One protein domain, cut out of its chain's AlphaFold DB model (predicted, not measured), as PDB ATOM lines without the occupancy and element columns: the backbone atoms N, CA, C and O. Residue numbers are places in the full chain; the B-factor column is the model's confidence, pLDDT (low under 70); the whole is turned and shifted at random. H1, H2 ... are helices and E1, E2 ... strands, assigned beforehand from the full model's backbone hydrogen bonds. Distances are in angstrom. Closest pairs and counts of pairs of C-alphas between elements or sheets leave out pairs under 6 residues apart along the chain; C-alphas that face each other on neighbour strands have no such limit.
ATOM      1  N   LYS A  65     -14.628 -43.709  12.176       92.19
ATOM      2  CA  LYS A  65     -14.602 -44.591  13.340       92.19
ATOM      3  C   LYS A  65     -13.157 -44.782  13.785       92.19
ATOM      4  O   LYS A  65     -12.386 -45.468  13.117       92.19
ATOM      5  N   ILE A  66     -12.811 -44.208  14.930       92.88
ATOM      6  CA  ILE A  66     -11.464 -44.221  15.501       92.88
ATOM      7  C   ILE A  66     -11.467 -45.108  16.744       92.88
ATOM      8  O   ILE A  66     -12.317 -44.961  17.621       92.88
ATOM      9  N   ILE A  67     -10.513 -46.032  16.837       93.00
ATOM     10  CA  ILE A  67     -10.312 -46.857  18.031       93.00
ATOM     11  C   ILE A  67      -9.085 -46.326  18.763       93.00
ATOM     12  O   ILE A  67      -7.979 -46.358  18.234       93.00
ATOM     13  N   LEU A  68      -9.293 -45.852  19.987       91.56
ATOM     14  CA  LEU A  68      -8.251 -45.403  20.898       91.56
ATOM     15  C   LEU A  68      -8.078 -46.478  21.968       91.56
ATOM     16  O   LEU A  68      -9.051 -46.894  22.591       91.56
ATOM     17  N   ALA A  69      -6.861 -46.955  22.186       88.94
ATOM     18  CA  ALA A  69      -6.583 -47.936  23.227       88.94
ATOM     19  C   ALA A  69      -5.259 -47.616  23.909       88.94
ATOM     20  O   ALA A  69      -4.269 -47.296  23.252       88.94
ATOM     21  N   SER A  70      -5.244 -47.715  25.233       84.44
ATOM     22  CA  SER A  70      -4.021 -47.612  26.011       84.44
ATOM     23  C   SER A  70      -3.199 -48.904  25.915       84.44
ATOM     24  O   SER A  70      -3.773 -49.989  25.896       84.44
ATOM     25  N   SER A  71      -1.874 -48.810  25.968       76.25
ATOM     26  CA  SER A  71      -0.909 -49.913  25.954       76.25
ATOM     27  C   SER A  71      -1.109 -50.884  27.115       76.25
ATOM     28  O   SER A  71      -0.886 -52.078  26.956       76.25
ATOM     29  N   GLN A  72      -1.573 -50.385  28.261       81.31
ATOM     30  CA  GLN A  72      -1.901 -51.182  29.445       81.31
ATOM     31  C   GLN A  72      -3.359 -51.686  29.459       81.31
ATOM     32  O   GLN A  72      -3.797 -52.249  30.456       81.31
ATOM     33  N   ASP A  73      -4.123 -51.465  28.380       80.25
ATOM     34  CA  ASP A  73      -5.553 -51.808  28.256       80.25
ATOM     35  C   ASP A  73      -6.437 -51.273  29.411       80.25
ATOM     36  O   ASP A  73      -7.487 -51.829  29.743       80.25
ATOM     37  N   THR A  74      -6.006 -50.173  30.040       87.19
ATOM     38  CA  THR A  74      -6.730 -49.458  31.097       87.19
ATOM     39  C   THR A  74      -7.792 -48.521  30.538       87.19
ATOM     40  O   THR A  74      -8.794 -48.281  31.196       87.19
ATOM     41  N   LEU A  75      -7.608 -47.993  29.329       91.06
ATOM     42  CA  LEU A  75      -8.576 -47.150  28.639       91.06
ATOM     43  C   LEU A  75      -8.726 -47.626  27.199       91.06
ATOM     44  O   LEU A  75      -7.756 -47.673  26.444       91.06
ATOM     45  N   LYS A  76      -9.954 -47.942  26.806       93.62
ATOM     46  CA  LYS A  76     -10.310 -48.258  25.427       93.62
ATOM     47  C   LYS A  76     -11.530 -47.449  25.033       93.62
ATOM     48  O   LYS A  76     -12.524 -47.423  25.751       93.62
ATOM     49  N   THR A  77     -11.472 -46.798  23.885       95.00
ATOM     50  CA  THR A  77     -12.545 -45.955  23.378       95.00
ATOM     51  C   THR A  77     -12.766 -46.198  21.894       95.00
ATOM     52  O   THR A  77     -11.815 -46.286  21.124       95.00
ATOM     53  N   ILE A  78     -14.026 -46.285  21.478       96.00
ATOM     54  CA  ILE A  78     -14.422 -46.303  20.068       96.00
ATOM     55  C   ILE A  78     -15.176 -45.007  19.799       96.00
ATOM     56  O   ILE A  78     -16.246 -44.813  20.363       96.00
ATOM     57  N   VAL A  79     -14.624 -44.131  18.967       95.62
ATOM     58  CA  VAL A  79     -15.134 -42.783  18.688       95.62
ATOM     59  C   VAL A  79     -15.672 -42.713  17.262       95.62
ATOM     60  O   VAL A  79     -14.991 -43.151  16.342       95.62
ATOM     61  N   ASN A  80     -16.843 -42.108  17.071       94.38
ATOM     62  CA  ASN A  80     -17.328 -41.664  15.764       94.38
ATOM     63  C   ASN A  80     -17.175 -40.142  15.670       94.38
ATOM     64  O   ASN A  80     -17.934 -39.385  16.296       94.38
ATOM     65  N   LEU A  81     -16.176 -39.706  14.906       91.12
ATOM     66  CA  LEU A  81     -15.854 -38.300  14.695       91.12
ATOM     67  C   LEU A  81     -16.488 -37.799  13.393       91.12
ATOM     68  O   LEU A  81     -16.222 -38.329  12.316       91.12
ATOM     69  N   ASN A  82     -17.293 -36.743  13.504       88.69
ATOM     70  CA  ASN A  82     -17.963 -36.083  12.390       88.69
ATOM     71  C   ASN A  82     -17.560 -34.610  12.408       88.69
ATOM     72  O   ASN A  82     -18.119 -33.818  13.171       88.69
ATOM     73  N   GLY A  83     -16.587 -34.233  11.588       88.25
ATOM     74  CA  GLY A  83     -16.130 -32.852  11.577       88.25
ATOM     75  C   GLY A  83     -15.386 -32.476  12.866       88.25
ATOM     76  O   GLY A  83     -14.420 -33.118  13.274       88.25
ATOM     77  N   ASP A  84     -15.916 -31.467  13.554       90.44
ATOM     78  CA  ASP A  84     -15.520 -31.019  14.894       90.44
ATOM     79  C   ASP A  84     -16.250 -31.747  16.038       90.44
ATOM     80  O   ASP A  84     -16.115 -31.370  17.203       90.44
ATOM     81  N   SER A  85     -17.092 -32.732  15.730       92.06
ATOM     82  CA  SER A  85     -18.059 -33.287  16.675       92.06
ATOM     83  C   SER A  85     -17.836 -34.770  16.899       92.06
ATOM     84  O   SER A  85     -17.980 -35.578  15.985       92.06
ATOM     85  N   ILE A  86     -17.580 -35.158  18.143       94.62
ATOM     86  CA  ILE A  86     -17.677 -36.559  18.547       94.62
ATOM     87  C   ILE A  86     -19.160 -36.861  18.752       94.62
ATOM     88  O   ILE A  86     -19.760 -36.471  19.754       94.62
ATOM     89  N   SER A  87     -19.757 -37.505  17.750       93.56
ATOM     90  CA  SER A  87     -21.187 -37.833  17.730       93.56
ATOM     91  C   SER A  87     -21.515 -39.068  18.562       93.56
ATOM     92  O   SER A  87     -22.632 -39.217  19.045       93.56
ATOM     93  N   PHE A  88     -20.537 -39.951  18.731       95.50
ATOM     94  CA  PHE A  88     -20.644 -41.122  19.578       95.50
ATOM     95  C   PHE A  88     -19.263 -41.491  20.105       95.50
ATOM     96  O   PHE A  88     -18.275 -41.398  19.374       95.50
ATOM     97  N   ALA A  89     -19.194 -41.939  21.352       96.88
ATOM     98  CA  ALA A  89     -18.011 -42.602  21.874       96.88
ATOM     99  C   ALA A  89     -18.426 -43.691  22.855       96.88
ATOM    100  O   ALA A  89     -19.178 -43.398  23.774       96.88
ATOM    101  N   ASP A  90     -17.918 -44.907  22.691       96.94
ATOM    102  CA  ASP A  90     -18.041 -45.981  23.678       96.94
ATOM    103  C   ASP A  90     -16.731 -46.087  24.456       96.94
ATOM    104  O   ASP A  90     -15.682 -46.322  23.854       96.94
ATOM    105  N   ILE A  91     -16.772 -45.859  25.767       96.19
ATOM    106  CA  ILE A  91     -15.599 -45.672  26.618       96.19
ATOM    107  C   ILE A  91     -15.569 -46.746  27.704       96.19
ATOM    108  O   ILE A  91     -16.457 -46.841  28.548       96.19
ATOM    109  N   HIS A  92     -14.485 -47.513  27.715       95.12
ATOM    110  CA  HIS A  92     -14.171 -48.549  28.685       95.12
ATOM    111  C   HIS A  92     -12.947 -48.131  29.497       95.12
ATOM    112  O   HIS A  92     -11.851 -48.015  28.948       95.12
ATOM    113  N   LEU A  93     -13.123 -47.936  30.800       92.50
ATOM    114  CA  LEU A  93     -12.078 -47.486  31.715       92.50
ATOM    115  C   LEU A  93     -11.899 -48.501  32.849       92.50
ATOM    116  O   LEU A  93     -12.834 -48.769  33.595       92.50
ATOM    117  N   LYS A  94     -10.698 -49.053  33.005       90.38
ATOM    118  CA  LYS A  94     -10.303 -49.920  34.117       90.38
ATOM    119  C   LYS A  94      -9.431 -49.123  35.081       90.38
ATOM    120  O   LYS A  94      -8.387 -48.606  34.690       90.38
ATOM    121  N   ILE A  95      -9.845 -49.059  36.339       85.81
ATOM    122  CA  ILE A  95      -9.141 -48.359  37.412       85.81
ATOM    123  C   ILE A  95      -8.727 -49.367  38.475       85.81
ATOM    124  O   ILE A  95      -9.557 -50.120  38.987       85.81
ATOM    125  N   HIS A  96      -7.444 -49.367  38.834       80.88
ATOM    126  CA  HIS A  96      -6.938 -50.163  39.945       80.88
ATOM    127  C   HIS A  96      -7.003 -49.348  41.240       80.88
ATOM    128  O   HIS A  96      -6.320 -48.334  41.378       80.88
ATOM    129  N   ARG A  97      -7.825 -49.775  42.205       75.88
ATOM    130  CA  ARG A  97      -7.942 -49.092  43.499       75.88
ATOM    131  C   ARG A  97      -7.087 -49.807  44.540       75.88
ATOM    132  O   ARG A  97      -7.471 -50.862  45.041       75.88
ATOM    133  N   HIS A  98      -5.953 -49.198  44.902       66.88
ATOM    134  CA  HIS A  98      -5.002 -49.746  45.881       66.88
ATOM    135  C   HIS A  98      -5.662 -50.151  47.208       66.88
ATOM    136  O   HIS A  98      -5.340 -51.199  47.751       66.88
ATOM    137  N   HIS A  99      -6.631 -49.371  47.697       67.69
ATOM    138  CA  HIS A  99      -7.318 -49.654  48.963       67.69
ATOM    139  C   HIS A  99      -8.226 -50.892  48.940       67.69
ATOM    140  O   HIS A  99      -8.579 -51.395  49.999       67.69
ATOM    141  N   GLN A 100      -8.625 -51.379  47.761       64.19
ATOM    142  CA  GLN A 100      -9.559 -52.503  47.625       64.19
ATOM    143  C   GLN A 100      -8.916 -53.742  46.990       64.19
ATOM    144  O   GLN A 100      -9.601 -54.749  46.839       64.19
ATOM    145  N   HIS A 101      -7.633 -53.680  46.598       68.00
ATOM    146  CA  HIS A 101      -6.941 -54.728  45.827       68.00
ATOM    147  C   HIS A 101      -7.774 -55.275  44.648       68.00
ATOM    148  O   HIS A 101      -7.628 -56.426  44.242       68.00
ATOM    149  N   GLN A 102      -8.660 -54.448  44.088       79.00
ATOM    150  CA  GLN A 102      -9.578 -54.812  43.017       79.00
ATOM    151  C   GLN A 102      -9.486 -53.793  41.884       79.00
ATOM    152  O   GLN A 102      -9.345 -52.584  42.095       79.00
ATOM    153  N   THR A 103      -9.571 -54.311  40.663       84.00
ATOM    154  CA  THR A 103      -9.675 -53.508  39.447       84.00
ATOM    155  C   THR A 103     -11.148 -53.326  39.118       84.00
ATOM    156  O   THR A 103     -11.846 -54.291  38.812       84.00
ATOM    157  N   GLN A 104     -11.618 -52.085  39.165       88.25
ATOM    158  CA  GLN A 104     -12.985 -51.734  38.809       88.25
ATOM    159  C   GLN A 104     -13.045 -51.301  37.346       88.25
ATOM    160  O   GLN A 104     -12.178 -50.572  36.869       88.25
ATOM    161  N   THR A 105     -14.067 -51.760  36.622       91.31
ATOM    162  CA  THR A 105     -14.300 -51.363  35.229       91.31
ATOM    163  C   THR A 105     -15.528 -50.471  35.143       91.31
ATOM    164  O   THR A 105     -16.603 -50.845  35.607       91.31
ATOM    165  N   TYR A 106     -15.368 -49.319  34.507       93.81
ATOM    166  CA  TYR A 106     -16.415 -48.360  34.199       93.81
ATOM    167  C   TYR A 106     -16.669 -48.351  32.697       93.81
ATOM    168  O   TYR A 106     -15.735 -48.377  31.892       93.81
ATOM    169  N   LYS A 107     -17.947 -48.311  32.328       96.50
ATOM    170  CA  LYS A 107     -18.389 -48.142  30.948       96.50
ATOM    171  C   LYS A 107     -19.244 -46.896  30.870       96.50
ATOM    172  O   LYS A 107     -20.165 -46.751  31.668       96.50
ATOM    173  N   THR A 108     -18.930 -46.015  29.938       97.25
ATOM    174  CA  THR A 108     -19.710 -44.806  29.688       97.25
ATOM    175  C   THR A 108     -19.706 -44.478  28.206       97.25
ATOM    176  O   THR A 108     -18.913 -45.028  27.439       97.25
ATOM    177  N   SER A 109     -20.609 -43.607  27.781       97.44
ATOM    178  CA  SER A 109     -20.738 -43.250  26.382       97.44
ATOM    179  C   SER A 109     -21.111 -41.790  26.168       97.44
ATOM    180  O   SER A 109     -21.814 -41.179  26.973       97.44
ATOM    181  N   ILE A 110     -20.654 -41.255  25.038       97.06
ATOM    182  CA  ILE A 110     -21.167 -40.023  24.435       97.06
ATOM    183  C   ILE A 110     -22.241 -40.435  23.430       97.06
ATOM    184  O   ILE A 110     -22.003 -41.324  22.610       97.06
ATOM    185  N   LEU A 111     -23.407 -39.792  23.496       92.38
ATOM    186  CA  LEU A 111     -24.551 -40.068  22.626       92.38
ATOM    187  C   LEU A 111     -24.769 -38.933  21.616       92.38
ATOM    188  O   LEU A 111     -24.355 -37.793  21.838       92.38
ATOM    189  N   LYS A 112     -25.462 -39.239  20.517       87.94
ATOM    190  CA  LYS A 112     -25.650 -38.325  19.378       87.94
ATOM    191  C   LYS A 112     -26.453 -37.075  19.736       87.94
ATOM    192  O   LYS A 112     -26.262 -36.033  19.118       87.94
ATOM    193  N   GLU A 113     -27.328 -37.170  20.727       90.31
ATOM    194  CA  GLU A 113     -28.155 -36.075  21.239       90.31
ATOM    195  C   GLU A 113     -27.304 -35.008  21.945       90.31
ATOM    196  O   GLU A 113     -27.677 -33.835  21.992       90.31
ATOM    197  N   HIS A 114     -26.140 -35.406  22.464       91.94
ATOM    198  CA  HIS A 114     -25.225 -34.554  23.214       91.94
ATOM    199  C   HIS A 114     -23.782 -34.729  22.710       91.94
ATOM    200  O   HIS A 114     -22.930 -35.240  23.440       91.94
ATOM    201  N   PRO A 115     -23.489 -34.317  21.460       92.94
ATOM    202  CA  PRO A 115     -22.180 -34.531  20.864       92.94
ATOM    203  C   PRO A 115     -21.110 -33.694  21.569       92.94
ATOM    204  O   PRO A 115     -21.332 -32.535  21.935       92.94
ATOM    205  N   TRP A 116     -19.911 -34.256  21.699       94.62
ATOM    206  CA  TRP A 116     -18.778 -33.555  22.297       94.62
ATOM    207  C   TRP A 116     -18.054 -32.730  21.232       94.62
ATOM    208  O   TRP A 116     -17.411 -33.268  20.331       94.62
ATOM    209  N   LYS A 117     -18.151 -31.404  21.349       92.50
ATOM    210  CA  LYS A 117     -17.539 -30.445  20.418       92.50
ATOM    211  C   LYS A 117     -16.050 -30.221  20.688       92.50
ATOM    212  O   LYS A 117     -15.649 -29.880  21.804       92.50
ATOM    213  N   LEU A 118     -15.239 -30.364  19.644       92.69
ATOM    214  CA  LEU A 118     -13.802 -30.112  19.620       92.69
ATOM    215  C   LEU A 118     -13.535 -28.691  19.107       92.69
ATOM    216  O   LEU A 118     -13.203 -28.484  17.943       92.69
ATOM    217  N   PRO A 171      -3.031 -28.144  23.411       83.31
ATOM    218  CA  PRO A 171      -4.291 -28.382  24.099       83.31
ATOM    219  C   PRO A 171      -4.633 -27.213  25.027       83.31
ATOM    220  O   PRO A 171      -3.779 -26.709  25.764       83.31
ATOM    221  N   ARG A 172      -5.899 -26.789  25.022       83.12
ATOM    222  CA  ARG A 172      -6.367 -25.742  25.936       83.12
ATOM    223  C   ARG A 172      -6.238 -26.230  27.377       83.12
ATOM    224  O   ARG A 172      -6.788 -27.270  27.737       83.12
ATOM    225  N   LYS A 173      -5.552 -25.451  28.217       80.75
ATOM    226  CA  LYS A 173      -5.502 -25.707  29.659       80.75
ATOM    227  C   LYS A 173      -6.904 -25.532  30.234       80.75
ATOM    228  O   LYS A 173      -7.507 -24.473  30.085       80.75
ATOM    229  N   ARG A 174      -7.405 -26.569  30.894       82.50
ATOM    230  CA  ARG A 174      -8.672 -26.553  31.621       82.50
ATOM    231  C   ARG A 174      -8.416 -27.101  33.015       82.50
ATOM    232  O   ARG A 174      -7.718 -28.106  33.144       82.50
ATOM    233  N   THR A 175      -8.937 -26.439  34.045       87.94
ATOM    234  CA  THR A 175      -8.837 -26.987  35.400       87.94
ATOM    235  C   THR A 175      -9.682 -28.258  35.497       87.94
ATOM    236  O   THR A 175     -10.642 -28.436  34.741       87.94
ATOM    237  N   ILE A 176      -9.336 -29.165  36.413       86.81
ATOM    238  CA  ILE A 176     -10.137 -30.382  36.590       86.81
ATOM    239  C   ILE A 176     -11.555 -30.036  37.069       86.81
ATOM    240  O   ILE A 176     -12.514 -30.642  36.602       86.81
ATOM    241  N   ASP A 177     -11.710 -29.009  37.907       87.75
ATOM    242  CA  ASP A 177     -13.023 -28.528  38.353       87.75
ATOM    243  C   ASP A 177     -13.894 -28.047  37.172       87.75
ATOM    244  O   ASP A 177     -15.047 -28.465  37.027       87.75
ATOM    245  N   ASP A 178     -13.317 -27.269  36.246       91.12
ATOM    246  CA  ASP A 178     -14.009 -26.833  35.026       91.12
ATOM    247  C   ASP A 178     -14.380 -28.002  34.107       91.12
ATOM    248  O   ASP A 178     -15.378 -27.935  33.380       91.12
ATOM    249  N   LEU A 179     -13.545 -29.047  34.072       90.69
ATOM    250  CA  LEU A 179     -13.805 -30.256  33.296       90.69
ATOM    251  C   LEU A 179     -14.994 -31.017  33.884       90.69
ATOM    252  O   LEU A 179     -15.942 -31.301  33.150       90.69
ATOM    253  N   MET A 180     -14.988 -31.274  35.192       90.94
ATOM    254  CA  MET A 180     -16.059 -31.986  35.901       90.94
ATOM    255  C   MET A 180     -17.410 -31.275  35.773       90.94
ATOM    256  O   MET A 180     -18.443 -31.908  35.561       90.94
ATOM    257  N   LYS A 181     -17.413 -29.938  35.820       92.44
ATOM    258  CA  LYS A 181     -18.635 -29.127  35.682       92.44
ATOM    259  C   LYS A 181     -19.118 -28.974  34.238       92.44
ATOM    260  O   LYS A 181     -20.222 -28.455  34.026       92.44
ATOM    261  N   SER A 182     -18.322 -29.401  33.256       92.69
ATOM    262  CA  SER A 182     -18.615 -29.214  31.836       92.69
ATOM    263  C   SER A 182     -19.874 -29.961  31.388       92.69
ATOM    264  O   SER A 182     -20.188 -31.045  31.878       92.69
ATOM    265  N   ARG A 183     -20.584 -29.398  30.399       92.69
ATOM    266  CA  ARG A 183     -21.738 -30.056  29.760       92.69
ATOM    267  C   ARG A 183     -21.377 -31.451  29.247       92.69
ATOM    268  O   ARG A 183     -22.155 -32.374  29.422       92.69
ATOM    269  N   ASN A 184     -20.182 -31.574  28.677       94.00
ATOM    270  CA  ASN A 184     -19.648 -32.800  28.106       94.00
ATOM    271  C   ASN A 184     -19.504 -33.931  29.139       94.00
ATOM    272  O   ASN A 184     -19.913 -35.056  28.871       94.00
ATOM    273  N   MET A 185     -18.976 -33.632  30.333       94.31
ATOM    274  CA  MET A 185     -18.908 -34.609  31.428       94.31
ATOM    275  C   MET A 185     -20.300 -34.994  31.935       94.31
ATOM    276  O   MET A 185     -20.565 -36.166  32.181       94.31
ATOM    277  N   LYS A 186     -21.211 -34.021  32.039       93.25
ATOM    278  CA  LYS A 186     -22.591 -34.243  32.504       93.25
ATOM    279  C   LYS A 186     -23.457 -35.033  31.518       93.25
ATOM    280  O   LYS A 186     -24.452 -35.610  31.934       93.25
ATOM    281  N   SER A 187     -23.108 -35.045  30.231       93.31
ATOM    282  CA  SER A 187     -23.838 -35.783  29.191       93.31
ATOM    283  C   SER A 187     -23.405 -37.243  29.028       93.31
ATOM    284  O   SER A 187     -23.989 -37.964  28.221       93.31
ATOM    285  N   LEU A 188     -22.377 -37.679  29.758       96.38
ATOM    286  CA  LEU A 188     -21.913 -39.063  29.737       96.38
ATOM    287  C   LEU A 188     -22.990 -40.014  30.268       96.38
ATOM    288  O   LEU A 188     -23.622 -39.747  31.289       96.38
ATOM    289  N   THR A 189     -23.188 -41.136  29.576       95.69
ATOM    290  CA  THR A 189     -24.231 -42.113  29.911       95.69
ATOM    291  C   THR A 189     -23.663 -43.538  29.960       95.69
ATOM    292  O   THR A 189     -23.181 -44.018  28.936       95.69
ATOM    293  N   PRO A 190     -23.733 -44.247  31.106       96.75
ATOM    294  CA  PRO A 190     -24.068 -43.723  32.434       96.75
ATOM    295  C   PRO A 190     -23.043 -42.678  32.916       96.75
ATOM    296  O   PRO A 190     -21.903 -42.675  32.436       96.75
ATOM    297  N   PRO A 191     -23.420 -41.795  33.858       95.00
ATOM    298  CA  PRO A 191     -22.495 -40.820  34.421       95.00
ATOM    299  C   PRO A 191     -21.342 -41.522  35.149       95.00
ATOM    300  O   PRO A 191     -21.515 -42.585  35.750       95.00
ATOM    301  N   LEU A 192     -20.159 -40.915  35.090       93.62
ATOM    302  CA  LEU A 192     -18.997 -41.377  35.844       93.62
ATOM    303  C   LEU A 192     -19.070 -40.912  37.310       93.62
ATOM    304  O   LEU A 192     -19.686 -39.884  37.594       93.62
ATOM    305  N   PRO A 193     -18.429 -41.647  38.237       92.31
ATOM    306  CA  PRO A 193     -18.201 -41.191  39.606       92.31
ATOM    307  C   PRO A 193     -17.520 -39.817  39.690       92.31
ATOM    308  O   PRO A 193     -16.755 -39.439  38.806       92.31
ATOM    309  N   GLU A 194     -17.727 -39.105  40.800       89.94
ATOM    310  CA  GLU A 194     -17.156 -37.767  41.032       89.94
ATOM    311  C   GLU A 194     -15.624 -37.755  41.152       89.94
ATOM    312  O   GLU A 194     -15.004 -36.702  41.026       89.94
ATOM    313  N   ASP A 195     -14.996 -38.915  41.359       88.31
ATOM    314  CA  ASP A 195     -13.543 -39.068  41.378       88.31
ATOM    315  C   ASP A 195     -12.939 -39.379  39.996       88.31
ATOM    316  O   ASP A 195     -11.729 -39.585  39.888       88.31
ATOM    317  N   LEU A 196     -13.746 -39.413  38.929       90.81
ATOM    318  CA  LEU A 196     -13.299 -39.740  37.576       90.81
ATOM    319  C   LEU A 196     -13.707 -38.673  36.560       90.81
ATOM    320  O   LEU A 196     -14.874 -38.307  36.437       90.81
ATOM    321  N   ALA A 197     -12.739 -38.236  35.754       92.00
ATOM    322  CA  ALA A 197     -12.968 -37.312  34.649       92.00
ATOM    323  C   ALA A 197     -12.448 -37.886  33.333       92.00
ATOM    324  O   ALA A 197     -11.439 -38.588  33.307       92.00
ATOM    325  N   ILE A 198     -13.098 -37.539  32.225       92.69
ATOM    326  CA  ILE A 198     -12.635 -37.861  30.874       92.69
ATOM    327  C   ILE A 198     -12.579 -36.579  30.053       92.69
ATOM    328  O   ILE A 198     -13.404 -35.688  30.222       92.69
ATOM    329  N   SER A 199     -11.598 -36.468  29.166       92.81
ATOM    330  CA  SER A 199     -11.493 -35.357  28.228       92.81
ATOM    331  C   SER A 199     -11.065 -35.841  26.856       92.81
ATOM    332  O   SER A 199     -10.131 -36.632  26.736       92.81
ATOM    333  N   PHE A 200     -11.686 -35.267  25.827       94.12
ATOM    334  CA  PHE A 200     -11.227 -35.367  24.448       94.12
ATOM    335  C   PHE A 200     -10.606 -34.050  23.997       94.12
ATOM    336  O   PHE A 200     -11.175 -32.983  24.245       94.12
ATOM    337  N   TYR A 201      -9.449 -34.121  23.345       93.12
ATOM    338  CA  TYR A 201      -8.771 -32.960  22.769       93.12
ATOM    339  C   TYR A 201      -7.890 -33.364  21.586       93.12
ATOM    340  O   TYR A 201      -7.566 -34.536  21.409       93.12
ATOM    341  N   ILE A 202      -7.502 -32.384  20.775       92.50
ATOM    342  CA  ILE A 202      -6.553 -32.565  19.677       92.50
ATOM    343  C   ILE A 202      -5.154 -32.187  20.154       92.50
ATOM    344  O   ILE A 202      -4.972 -31.183  20.849       92.50
ATOM    345  N   GLN A 203      -4.165 -32.988  19.773       91.00
ATOM    346  CA  GLN A 203      -2.757 -32.660  19.946       91.00
ATOM    347  C   GLN A 203      -2.021 -32.917  18.633       91.00
ATOM    348  O   GLN A 203      -1.728 -34.057  18.272       91.00
ATOM    349  N   SER A 204      -1.713 -31.836  17.916       90.06
ATOM    350  CA  SER A 204      -1.196 -31.881  16.548       90.06
ATOM    351  C   SER A 204      -2.175 -32.619  15.623       90.06
ATOM    352  O   SER A 204      -3.232 -32.082  15.315       90.06
ATOM    353  N   HIS A 205      -1.839 -33.834  15.194       87.38
ATOM    354  CA  HIS A 205      -2.650 -34.675  14.313       87.38
ATOM    355  C   HIS A 205      -3.307 -35.853  15.051       87.38
ATOM    356  O   HIS A 205      -3.892 -36.722  14.410       87.38
ATOM    357  N   LYS A 206      -3.184 -35.904  16.385       89.56
ATOM    358  CA  LYS A 206      -3.743 -36.958  17.237       89.56
ATOM    359  C   LYS A 206      -5.092 -36.525  17.822       89.56
ATOM    360  O   LYS A 206      -5.200 -35.401  18.325       89.56
ATOM    361  N   LEU A 207      -6.067 -37.433  17.872       92.25
ATOM    362  CA  LEU A 207      -7.210 -37.314  18.785       92.25
ATOM    363  C   LEU A 207      -6.856 -38.003  20.104       92.25
ATOM    364  O   LEU A 207      -6.550 -39.194  20.128       92.25
ATOM    365  N   ILE A 208      -6.925 -37.262  21.205       92.25
ATOM    366  CA  ILE A 208      -6.580 -37.758  22.535       92.25
ATOM    367  C   ILE A 208      -7.842 -38.021  23.340       92.25
ATOM    368  O   ILE A 208      -8.722 -37.165  23.397       92.25
ATOM    369  N   CYS A 209      -7.889 -39.174  24.006       93.12
ATOM    370  CA  CYS A 209      -8.812 -39.457  25.099       93.12
ATOM    371  C   CYS A 209      -7.982 -39.590  26.377       93.12
ATOM    372  O   CYS A 209      -7.164 -40.501  26.496       93.12
ATOM    373  N   ALA A 210      -8.166 -38.663  27.312       90.38
ATOM    374  CA  ALA A 210      -7.500 -38.685  28.606       90.38
ATOM    375  C   ALA A 210      -8.517 -39.005  29.698       90.38
ATOM    376  O   ALA A 210      -9.590 -38.401  29.737       90.38
ATOM    377  N   ALA A 211      -8.157 -39.922  30.594       90.00
ATOM    378  CA  ALA A 211      -8.912 -40.215  31.803       90.00
ATOM    379  C   ALA A 211      -8.103 -39.778  33.026       90.00
ATOM    380  O   ALA A 211      -6.890 -39.992  33.093       90.00
ATOM    381  N   TYR A 212      -8.784 -39.174  33.992       88.00
ATOM    382  CA  TYR A 212      -8.199 -38.648  35.216       88.00
ATOM    383  C   TYR A 212      -8.861 -39.320  36.408       88.00
ATOM    384  O   TYR A 212     -10.089 -39.331  36.504       88.00
ATOM    385  N   GLN A 213      -8.041 -39.836  37.320       84.88
ATOM    386  CA  GLN A 213      -8.490 -40.279  38.631       84.88
ATOM    387  C   GLN A 213      -8.103 -39.235  39.674       84.88
ATOM    388  O   GLN A 213      -6.924 -38.945  39.889       84.88
ATOM    389  N   LEU A 214      -9.116 -38.672  40.317       79.88
ATOM    390  CA  LEU A 214      -8.996 -37.708  41.395       79.88
ATOM    391  C   LEU A 214      -8.697 -38.465  42.692       79.88
ATOM    392  O   LEU A 214      -9.584 -38.938  43.395       79.88
ATOM    393  N   SER A 215      -7.415 -38.593  43.002       70.94
ATOM    394  CA  SER A 215      -6.937 -38.939  44.339       70.94
ATOM    395  C   SER A 215      -5.900 -37.895  44.755       70.94
ATOM    396  O   SER A 215      -5.469 -37.107  43.913       70.94
ATOM    397  N   ASN A 216      -5.455 -37.872  46.016       51.00
ATOM    398  CA  ASN A 216      -4.395 -36.950  46.468       51.00
ATOM    399  C   ASN A 216      -3.089 -37.042  45.635       51.00
ATOM    400  O   ASN A 216      -2.203 -36.207  45.800       51.00
ATOM    401  N   VAL A 217      -2.975 -38.020  44.726       43.62
ATOM    402  CA  VAL A 217      -1.928 -38.144  43.710       43.62
ATOM    403  C   VAL A 217      -2.581 -38.223  42.322       43.62
ATOM    404  O   VAL A 217      -3.374 -39.121  42.037       43.62
ATOM    405  N   GLN A 218      -2.256 -37.264  41.453       39.41
ATOM    406  CA  GLN A 218      -2.684 -37.229  40.053       39.41
ATOM    407  C   GLN A 218      -2.208 -38.488  39.319       39.41
ATOM    408  O   GLN A 218      -1.019 -38.628  39.037       39.41
ATOM    409  N   VAL A 219      -3.127 -39.375  38.936       44.00
ATOM    410  CA  VAL A 219      -2.829 -40.372  37.903       44.00
ATOM    411  C   VAL A 219      -3.274 -39.784  36.572       44.00
ATOM    412  O   VAL A 219      -4.452 -39.783  36.217       44.00
ATOM    413  N   MET A 220      -2.305 -39.215  35.862       43.25
ATOM    414  CA  MET A 220      -2.452 -38.748  34.493       43.25
ATOM    415  C   MET A 220      -2.193 -39.935  33.560       43.25
ATOM    416  O   MET A 220      -1.042 -40.246  33.261       43.25
ATOM    417  N   ILE A 221      -3.244 -40.617  33.097       47.25
ATOM    418  CA  ILE A 221      -3.097 -41.580  31.998       47.25
ATOM    419  C   ILE A 221      -3.169 -40.784  30.691       47.25
ATOM    420  O   ILE A 221      -4.248 -40.521  30.163       47.25
ATOM    421  N   ILE A 222      -2.003 -40.362  30.190       44.78
ATOM    422  CA  ILE A 222      -1.861 -39.859  28.818       44.78
ATOM    423  C   ILE A 222      -1.735 -41.071  27.905       44.78
ATOM    424  O   ILE A 222      -0.725 -41.765  27.988       44.78
ATOM    425  N   MET A 223      -2.671 -41.277  26.976       41.50
ATOM    426  CA  MET A 223      -2.343 -42.006  25.751       41.50
ATOM    427  C   MET A 223      -2.953 -41.390  24.503       41.50
ATOM    428  O   MET A 223      -4.117 -41.000  24.463       41.50
ATOM    429  N   VAL A 224      -2.089 -41.322  23.490       36.59
ATOM    430  CA  VAL A 224      -2.333 -40.785  22.155       36.59
ATOM    431  C   VAL A 224      -2.256 -41.928  21.145       36.59
ATOM    432  O   VAL A 224      -1.408 -42.811  21.303       36.59
ATOM    433  N   ILE A 225      -3.047 -41.852  20.070       38.81
ATOM    434  CA  ILE A 225      -2.590 -42.287  18.743       38.81
ATOM    435  C   ILE A 225      -2.553 -41.076  17.853       38.81
ATOM    436  O   ILE A 225      -3.510 -40.275  17.860       38.81
TER     437      ILE A 225
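AT A GLANCE: This is residues 65 to 118 and 171 to 225 of the 225 residues of the protein "protein rogdi" of Diaphorina citri (UniProt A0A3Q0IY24). Two antiparallel sheets lie partly face to face as a sandwich, a larger one of E1 to E4 and a smaller one of E5 to E7, with their strands crossed at 47 degrees. Two short helices, H1 and H2, sit by the E5 edge of the smaller sheet, and the tip of the long hairpin E3 and E4, residues 97 to 102, sticks out. The printed part has 109 residues, with named elements in the order E1 E2 E3 E4 H1 H2 E5 E6 E7, and its class is mostly strand. The sheet orders are E1 - E2 - E3 - E4 and E5 - E6 - E7. The whole is compact, with a radius of gyration of the C-alphas of 13.4 A and spans of 42 by 28 by 26 A.

HOW THE PARTS SIT: E1, residues 65 to 69, E2, residues 75 to 82, E3, residues 85 to 97, and E4, residues 102 to 110, form a meander, each strand the antiparallel neighbour of the one before. N 66 and O 79 are 2.8 A apart between E1 and E2, N 78 and O 90 are 2.9 A apart between E2 and E3, and N 91 and O 108 are 2.8 A apart between E3 and E4. This sheet is twisted, and E3 bends by 72 degrees at residue 88. H1, residues 176 to 180, and H2, residues 183 to 186, are close but not clearly touching, with closest C-alphas Leu 179 and Met 185 at 7.0 A. In H1 the O i to N i+4 pair is within hydrogen-bond range; H2 is too short for such a pair. E5, residues 196 to 203, E6, residues 206 to 213, and E7, residues 219 to 221, form a second meander. N 199 and O 210 are 2.8 A apart between E5 and E6; between E6 and E7 no N and O are within hydrogen-bond range, and C-alphas 213 and 219, which face each other, are 5.7 A apart. H1 and H2 only graze this sheet; the closest C-alphas of H1 and E5 are those of Met 180 and Ala 197, 6.3 A apart. Across the sandwich, the closest C-alphas of E1 and E6 are those of Leu 68 and Cys 209, 7.3 A apart.

IN THESE COORDINATES: E1 begins at C-alpha 65, (-14.602, -44.591, 13.340), and is 13.2 A long. E2 measures 21.8 A, E3 32.7 A and E4 26.4 A. H1 and H2 are 6.2 A and 5.1 A long. E5 measures 21.7 A and E6 22.2 A. E7, 6.0 A long, ends at C-alpha 221, (-3.097, -41.580, 31.998).

THE WHOLE: The C-alphas of Gly 83 and His 99, the two farthest apart, are 41.9 A apart. Residues 119 to 170 are not printed; C-alphas 118 and 171 are 10.7 A apart across the cut. Of the links that are printed whole, none is long. The mean pLDDT of the printed part is 85.2, with residues 98 to 101 and 216 to 225 under 70.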